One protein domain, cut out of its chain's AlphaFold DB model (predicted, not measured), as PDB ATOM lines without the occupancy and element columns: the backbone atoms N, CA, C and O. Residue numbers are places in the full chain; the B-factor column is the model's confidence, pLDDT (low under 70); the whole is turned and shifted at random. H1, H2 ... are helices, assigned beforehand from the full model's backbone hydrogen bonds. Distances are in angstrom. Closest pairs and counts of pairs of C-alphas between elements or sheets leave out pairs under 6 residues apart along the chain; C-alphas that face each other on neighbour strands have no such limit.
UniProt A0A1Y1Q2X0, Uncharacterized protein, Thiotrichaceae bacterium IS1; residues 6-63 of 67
ATOM      1  N   ILE A   6     105.015  38.352   6.239       95.69
ATOM      2  CA  ILE A   6     105.764  39.617   6.179       95.69
ATOM      3  C   ILE A   6     106.078  40.112   7.595       95.69
ATOM      4  O   ILE A   6     107.178  40.584   7.881       95.69
ATOM      5  N   ILE A   7     105.118  39.982   8.515       95.88
ATOM      6  CA  ILE A   7     105.315  40.379   9.915       95.88
ATOM      7  C   ILE A   7     106.327  39.452  10.594       95.88
ATOM      8  O   ILE A   7     107.156  39.930  11.370       95.88
ATOM      9  N   ALA A   8     106.280  38.148  10.314       95.50
ATOM     10  CA  ALA A   8     107.227  37.181  10.865       95.50
ATOM     11  C   ALA A   8     108.671  37.487  10.431       95.50
ATOM     12  O   ALA A   8     109.580  37.511  11.263       95.50
ATOM     13  N   GLU A   9     108.874  37.799   9.152       96.69
ATOM     14  CA  GLU A   9     110.175  38.211   8.625       96.69
ATOM     15  C   GLU A   9     110.660  39.522   9.264       96.69
ATOM     16  O   GLU A   9     111.790  39.599   9.750       96.69
ATOM     17  N   LEU A  10     109.786  40.529   9.367       96.69
ATOM     18  CA  LEU A  10     110.116  41.797  10.022       96.69
ATOM     19  C   LEU A  10     110.528  41.603  11.488       96.69
ATOM     20  O   LEU A  10     111.453  42.262  11.964       96.69
ATOM     21  N   ARG A  11     109.847  40.710  12.217       95.88
ATOM     22  CA  ARG A  11     110.199  40.368  13.602       95.88
ATOM     23  C   ARG A  11     111.588  39.753  13.681       95.88
ATOM     24  O   ARG A  11     112.371  40.194  14.512       95.88
ATOM     25  N   LYS A  12     111.905  38.806  12.794       96.81
ATOM     26  CA  LYS A  12     113.233  38.186  12.737       96.81
ATOM     27  C   LYS A  12     114.328  39.229  12.506       96.81
ATOM     28  O   LYS A  12     115.287  39.267  13.263       96.81
ATOM     29  N   PHE A  13     114.153  40.123  11.531       97.06
ATOM     30  CA  PHE A  13     115.130  41.187  11.282       97.06
ATOM     31  C   PHE A  13     115.317  42.120  12.482       97.06
ATOM     32  O   PHE A  13     116.442  42.508  12.789       97.06
ATOM     33  N   ARG A  14     114.229  42.482  13.173       95.69
ATOM     34  CA  ARG A  14     114.302  43.319  14.380       95.69
ATOM     35  C   ARG A  14     115.023  42.616  15.525       95.69
ATOM     36  O   ARG A  14     115.787  43.272  16.223       95.69
ATOM     37  N   GLU A  15     114.795  41.318  15.688       97.38
ATOM     38  CA  GLU A  15     115.453  40.496  16.704       97.38
ATOM     39  C   GLU A  15     116.959  40.389  16.437       97.38
ATOM     40  O   GLU A  15     117.768  40.726  17.298       97.38
ATOM     41  N   ASP A  16     117.329  40.017  15.207       97.62
ATOM     42  CA  ASP A  16     118.723  39.894  14.776       97.62
ATOM     43  C   ASP A  16     119.468  41.236  14.897       97.62
ATOM     44  O   ASP A  16     120.648  41.267  15.249       97.62
ATOM     45  N   TYR A  17     118.791  42.357  14.619       97.12
ATOM     46  CA  TYR A  17     119.358  43.694  14.796       97.12
ATOM     47  C   TYR A  17     119.511  44.047  16.279       97.12
ATOM     48  O   TYR A  17     120.598  44.431  16.694       97.12
ATOM     49  N   ALA A  18     118.480  43.863  17.108       97.44
ATOM     50  CA  ALA A  18     118.550  44.172  18.538       97.44
ATOM     51  C   ALA A  18     119.620  43.342  19.271       97.44
ATOM     52  O   ALA A  18     120.339  43.875  20.121       97.44
ATOM     53  N   ALA A  19     119.788  42.070  18.898       97.69
ATOM     54  CA  ALA A  19     120.808  41.188  19.457       97.69
ATOM     55  C   ALA A  19     122.240  41.706  19.226       97.69
ATOM     56  O   ALA A  19     123.082  41.570  20.112       97.69
ATOM     57  N   GLN A  20     122.518  42.370  18.095       97.62
ATOM     58  CA  GLN A  20     123.833  42.977  17.817       97.62
ATOM     59  C   GLN A  20     124.197  44.090  18.808       97.62
ATOM     60  O   GLN A  20     125.377  44.342  19.045       97.62
ATOM     61  N   PHE A  21     123.194  44.723  19.418       97.19
ATOM     62  CA  PHE A  21     123.356  45.795  20.400       97.19
ATOM     63  C   PHE A  21     123.067  45.335  21.831       97.19
ATOM     64  O   PHE A  21     122.947  46.170  22.722       97.19
ATOM     65  N   ASN A  22     122.930  44.027  22.080       97.06
ATOM     66  CA  ASN A  22     122.492  43.490  23.375       97.06
ATOM     67  C   ASN A  22     121.184  44.131  23.879       97.06
ATOM     68  O   ASN A  22     121.006  44.321  25.081       97.06
ATOM     69  N   TYR A  23     120.278  44.473  22.958       96.50
ATOM     70  CA  TYR A  23     119.017  45.166  23.242       96.50
ATOM     71  C   TYR A  23     119.190  46.542  23.915       96.50
ATOM     72  O   TYR A  23     118.252  47.061  24.524       96.50
ATOM     73  N   ASP A  24     120.366  47.165  23.791       97.75
ATOM     74  CA  ASP A  24     120.583  48.550  24.199       97.75
ATOM     75  C   ASP A  24     119.932  49.503  23.186       97.75
ATOM     76  O   ASP A  24     120.456  49.782  22.102       97.75
ATOM     77  N   ILE A  25     118.772  50.030  23.573       95.44
ATOM     78  CA  ILE A  25     117.988  50.963  22.762       95.44
ATOM     79  C   ILE A  25     118.779  52.231  22.433       95.44
ATOM     80  O   ILE A  25     118.669  52.755  21.326       95.44
ATOM     81  N   THR A  26     119.597  52.730  23.362       97.31
ATOM     82  CA  THR A  26     120.404  53.930  23.127       97.31
ATOM     83  C   THR A  26     121.460  53.663  22.058       97.31
ATOM     84  O   THR A  26     121.630  54.482  21.154       97.31
ATOM     85  N   ALA A  27     122.124  52.507  22.109       96.62
ATOM     86  CA  ALA A  27     123.112  52.125  21.104       96.62
ATOM     87  C   ALA A  27     122.488  51.952  19.707       96.62
ATOM     88  O   ALA A  27     123.032  52.470  18.730       96.62
ATOM     89  N   MET A  28     121.312  51.320  19.621       97.12
ATOM     90  CA  MET A  28     120.561  51.176  18.365       97.12
ATOM     91  C   MET A  28     120.163  52.535  17.775       97.12
ATOM     92  O   MET A  28     120.360  52.786  16.589       97.12
ATOM     93  N   CYS A  29     119.627  53.443  18.599       95.75
ATOM     94  CA  CYS A  29     119.270  54.790  18.152       95.75
ATOM     95  C   CYS A  29     120.487  55.552  17.614       95.75
ATOM     96  O   CYS A  29     120.391  56.188  16.565       95.75
ATOM     97  N   ASN A  30     121.631  55.455  18.293       96.06
ATOM     98  CA  ASN A  30     122.861  56.108  17.854       96.06
ATOM     99  C   ASN A  30     123.359  55.564  16.505       96.06
ATOM    100  O   ASN A  30     123.782  56.352  15.658       96.06
ATOM    101  N   ASP A  31     123.288  54.246  16.280       95.81
ATOM    102  CA  ASP A  31     123.652  53.637  14.994       95.81
ATOM    103  C   ASP A  31     122.733  54.107  13.858       95.81
ATOM    104  O   ASP A  31     123.218  54.536  12.805       95.81
ATOM    105  N   LEU A  32     121.417  54.131  14.095       93.12
ATOM    106  CA  LEU A  32     120.444  54.652  13.133       93.12
ATOM    107  C   LEU A  32     120.720  56.123  12.801       93.12
ATOM    108  O   LEU A  32     120.857  56.457  11.624       93.12
ATOM    109  N   SER A  33     120.907  56.984  13.805       90.62
ATOM    110  CA  SER A  33     121.244  58.398  13.587       90.62
ATOM    111  C   SER A  33     122.557  58.580  12.820       90.62
ATOM    112  O   SER A  33     122.666  59.471  11.977       90.62
ATOM    113  N   ALA A  34     123.557  57.732  13.070       92.44
ATOM    114  CA  ALA A  34     124.800  57.747  12.309       92.44
ATOM    115  C   ALA A  34     124.581  57.288  10.857       92.44
ATOM    116  O   ALA A  34     125.174  57.852   9.938       92.44
ATOM    117  N   SER A  35     123.728  56.286  10.626       91.06
ATOM    118  CA  SER A  35     123.372  55.821   9.281       91.06
ATOM    119  C   SER A  35     122.665  56.902   8.458       91.06
ATOM    120  O   SER A  35     123.012  57.101   7.294       91.06
ATOM    121  N   GLU A  36     121.761  57.663   9.079       89.94
ATOM    122  CA  GLU A  36     121.041  58.768   8.442       89.94
ATOM    123  C   GLU A  36     122.001  59.875   8.000       89.94
ATOM    124  O   GLU A  36     121.940  60.327   6.858       89.94
ATOM    125  N   GLN A  37     122.956  60.241   8.862       87.62
ATOM    126  CA  GLN A  37     123.994  61.226   8.539       87.62
ATOM    127  C   GLN A  37     124.889  60.771   7.377       87.62
ATOM    128  O   GLN A  37     125.287  61.590   6.548       87.62
ATOM    129  N   ARG A  38     125.190  59.468   7.278       90.31
ATOM    130  CA  ARG A  38     125.981  58.906   6.167       90.31
ATOM    131  C   ARG A  38     125.230  58.906   4.837       90.31
ATOM    132  O   ARG A  38     125.873  58.981   3.795       90.31
ATOM    133  N   ASN A  39     123.900  58.822   4.860       84.81
ATOM    134  CA  ASN A  39     123.078  58.707   3.653       84.81
ATOM    135  C   ASN A  39     123.023  60.014   2.833       84.81
ATOM    136  O   ASN A  39     122.443  60.050   1.754       84.81
ATOM    137  N   GLY A  40     123.628  61.104   3.330       81.75
ATOM    138  CA  GLY A  40     123.829  62.354   2.589       81.75
ATOM    139  C   GLY A  40     122.551  63.146   2.297       81.75
ATOM    140  O   GLY A  40     122.610  64.206   1.676       81.75
ATOM    141  N   HIS A  41     121.396  62.655   2.746       86.25
ATOM    142  CA  HIS A  41     120.131  63.363   2.639       86.25
ATOM    143  C   HIS A  41     120.083  64.534   3.620       86.25
ATOM    144  O   HIS A  41     120.537  64.443   4.760       86.25
ATOM    145  N   GLN A  42     119.507  65.648   3.171       82.44
ATOM    146  CA  GLN A  42     119.342  66.821   4.014       82.44
ATOM    147  C   GLN A  42     118.266  66.565   5.074       82.44
ATOM    148  O   GLN A  42     117.088  66.404   4.752       82.44
ATOM    149  N   THR A  43     118.656  66.618   6.344       83.50
ATOM    150  CA  THR A  43     117.703  66.696   7.453       83.50
ATOM    151  C   THR A  43     117.040  68.073   7.444       83.50
ATOM    152  O   THR A  43     117.717  69.094   7.581       83.50
ATOM    153  N   VAL A  44     115.715  68.117   7.282       86.25
ATOM    154  CA  VAL A  44     114.928  69.359   7.309       86.25
ATOM    155  C   VAL A  44     114.011  69.381   8.528       86.25
ATOM    156  O   VAL A  44     113.283  68.427   8.792       86.25
ATOM    157  N   SER A  45     114.033  70.486   9.271       87.75
ATOM    158  CA  SER A  45     113.068  70.751  10.339       87.75
ATOM    159  C   SER A  45     111.941  71.604   9.770       87.75
ATOM    160  O   SER A  45     112.136  72.786   9.490       87.75
ATOM    161  N   LEU A  46     110.766  71.007   9.579       90.50
ATOM    162  CA  LEU A  46     109.582  71.717   9.100       90.50
ATOM    163  C   LEU A  46     108.779  72.253  10.286       90.50
ATOM    164  O   LEU A  46     108.570  71.546  11.272       90.50
ATOM    165  N   SER A  47     108.299  73.492  10.181       91.25
ATOM    166  CA  SER A  47     107.370  74.043  11.168       91.25
ATOM    167  C   SER A  47     106.089  73.197  11.223       91.25
ATOM    168  O   SER A  47     105.609  72.758  10.171       91.25
ATOM    169  N   PRO A  48     105.502  72.978  12.413       88.62
ATOM    170  CA  PRO A  48     104.237  72.265  12.537       88.62
ATOM    171  C   PRO A  48     103.153  72.906  11.670       88.62
ATOM    172  O   PRO A  48     103.083  74.133  11.553       88.62
ATOM    173  N   LYS A  49     102.271  72.084  11.089       86.88
ATOM    174  CA  LYS A  49     101.074  72.613  10.432       86.88
ATOM    175  C   LYS A  49     100.241  73.371  11.473       86.88
ATOM    176  O   LYS A  49     100.071  72.858  12.582       86.88
ATOM    177  N   PRO A  50      99.717  74.562  11.141       85.38
ATOM    178  CA  PRO A  50      98.829  75.273  12.044       85.38
ATOM    179  C   PRO A  50      97.622  74.388  12.363       85.38
ATOM    180  O   PRO A  50      97.090  73.705  11.485       85.38
ATOM    181  N   TYR A  51      97.205  74.390  13.628       83.62
ATOM    182  CA  TYR A  51      95.984  73.710  14.030       83.62
ATOM    183  C   TYR A  51      94.800  74.400  13.353       83.62
ATOM    184  O   TYR A  51      94.471  75.543  13.668       83.62
ATOM    185  N   LEU A  52      94.178  73.706  12.407       82.50
ATOM    186  CA  LEU A  52      92.886  74.104  11.878       82.50
ATOM    187  C   LEU A  52      91.836  73.531  12.825       82.50
ATOM    188  O   LEU A  52      91.807  72.331  13.098       82.50
ATOM    189  N   SER A  53      90.974  74.388  13.363       80.38
ATOM    190  CA  SER A  53      89.791  73.892  14.061       80.38
ATOM    191  C   SER A  53      88.923  73.084  13.080       80.38
ATOM    192  O   SER A  53      88.946  73.372  11.879       80.38
ATOM    193  N   PRO A  54      88.121  72.108  13.544       76.12
ATOM    194  CA  PRO A  54      87.246  71.321  12.670       76.12
ATOM    195  C   PRO A  54      86.384  72.183  11.736       76.12
ATOM    196  O   PRO A  54      86.201  71.835  10.578       76.12
ATOM    197  N   SER A  55      85.945  73.361  12.196       75.25
ATOM    198  CA  SER A  55      85.191  74.330  11.388       75.25
ATOM    199  C   SER A  55      85.985  74.869  10.183       75.25
ATOM    200  O   SER A  55      85.431  75.058   9.103       75.25
ATOM    201  N   GLN A  56      87.300  75.061  10.318       65.31
ATOM    202  CA  GLN A  56      88.174  75.590   9.261       65.31
ATOM    203  C   GLN A  56      88.610  74.521   8.242       65.31
ATOM    204  O   GLN A  56      88.887  74.857   7.090       65.31
ATOM    205  N   PHE A  57      88.640  73.244   8.637       64.75
ATOM    206  CA  PHE A  57      88.950  72.126   7.734       64.75
ATOM    207  C   PHE A  57      87.889  71.943   6.637       64.75
ATOM    208  O   PHE A  57      88.240  71.747   5.478       64.75
ATOM    209  N   PHE A  58      86.596  72.059   6.960       60.78
ATOM    210  CA  PHE A  58      85.530  71.839   5.971       60.78
ATOM    211  C   PHE A  58      85.462  72.926   4.884       60.78
ATOM    212  O   PHE A  58      85.116  72.628   3.748       60.78
ATOM    213  N   HIS A  59      85.865  74.163   5.191       59.06
ATOM    214  CA  HIS A  59      85.857  75.279   4.231       59.06
ATOM    215  C   HIS A  59      87.086  75.298   3.299       59.06
ATOM    216  O   HIS A  59      87.119  76.046   2.321       59.06
ATOM    217  N   SER A  60      88.124  74.507   3.599       58.00
ATOM    218  CA  SER A  60      89.359  74.466   2.800       58.00
ATOM    219  C   SER A  60      89.327  73.429   1.668       58.00
ATOM    220  O   SER A  60      90.109  73.550   0.727       58.00
ATOM    221  N   GLU A  61      88.401  72.468   1.706       58.38
ATOM    222  CA  GLU A  61      88.201  71.470   0.639       58.38
ATOM    223  C   GLU A  61      87.364  72.017  -0.536       58.38
ATOM    224  O   GLU A  61      87.583  71.631  -1.682       58.38
ATOM    225  N   GLU A  62      86.465  72.976  -0.290       57.16
ATOM    226  CA  GLU A  62      85.580  73.547  -1.323       57.16
ATOM    227  C   GLU A  62      86.324  74.454  -2.325       57.16
ATOM    228  O   GLU A  62      85.917  74.591  -3.473       57.16
ATOM    229  N   ASN A  63      87.482  74.999  -1.938       55.28
ATOM    230  CA  ASN A  63      88.278  75.908  -2.772       55.28
ATOM    231  C   ASN A  63      89.399  75.213  -3.577       55.28
ATOM    232  O   ASN A  63      90.236  75.895  -4.165       55.28
TER     233      ASN A  63
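AT A GLANCE: This is residues 6 to 63 of the 67 residues of an uncharacterized protein of Thiotrichaceae bacterium IS1 (UniProt A0A1Y1Q2X0). H1 and H2 meet near their ends as an L. A long outstretched link runs from H2 to H3, alone at the far end. The printed part, 58 residues with three named helices, H1, H2, H3, and no named strand, is all helix. It is extended, with a C-alpha radius of gyration of 19.8 A, spanning 52 by 30 by 19 A.

HOW THE PARTS SIT: H1, residues 6 to 20, and H2, residues 25 to 38, are close but not clearly touching, about perpendicular at 80 degrees. Their closest C-alphas, of Ala 18 and Met 28, are 7.3 A apart. H3, residues 54 to 63, is apart from both. H2 has every O i to N i+4 pair within hydrogen-bond range, H1 10 of 11, H3 0 of 6, with 2 of 7 O i to N i+3.

IN THESE COORDINATES: H1 begins at C-alpha 6 (105.764, 39.617, 6.179) and measures 21.8 A between end C-alphas, H2 20.1 A. H3 ends at C-alpha 63 (88.278, 75.908, -2.772).

THE WHOLE: The printed part has no cut; residues 39 to 53 form its long link. Residues 56 to 63 have pLDDT under 70.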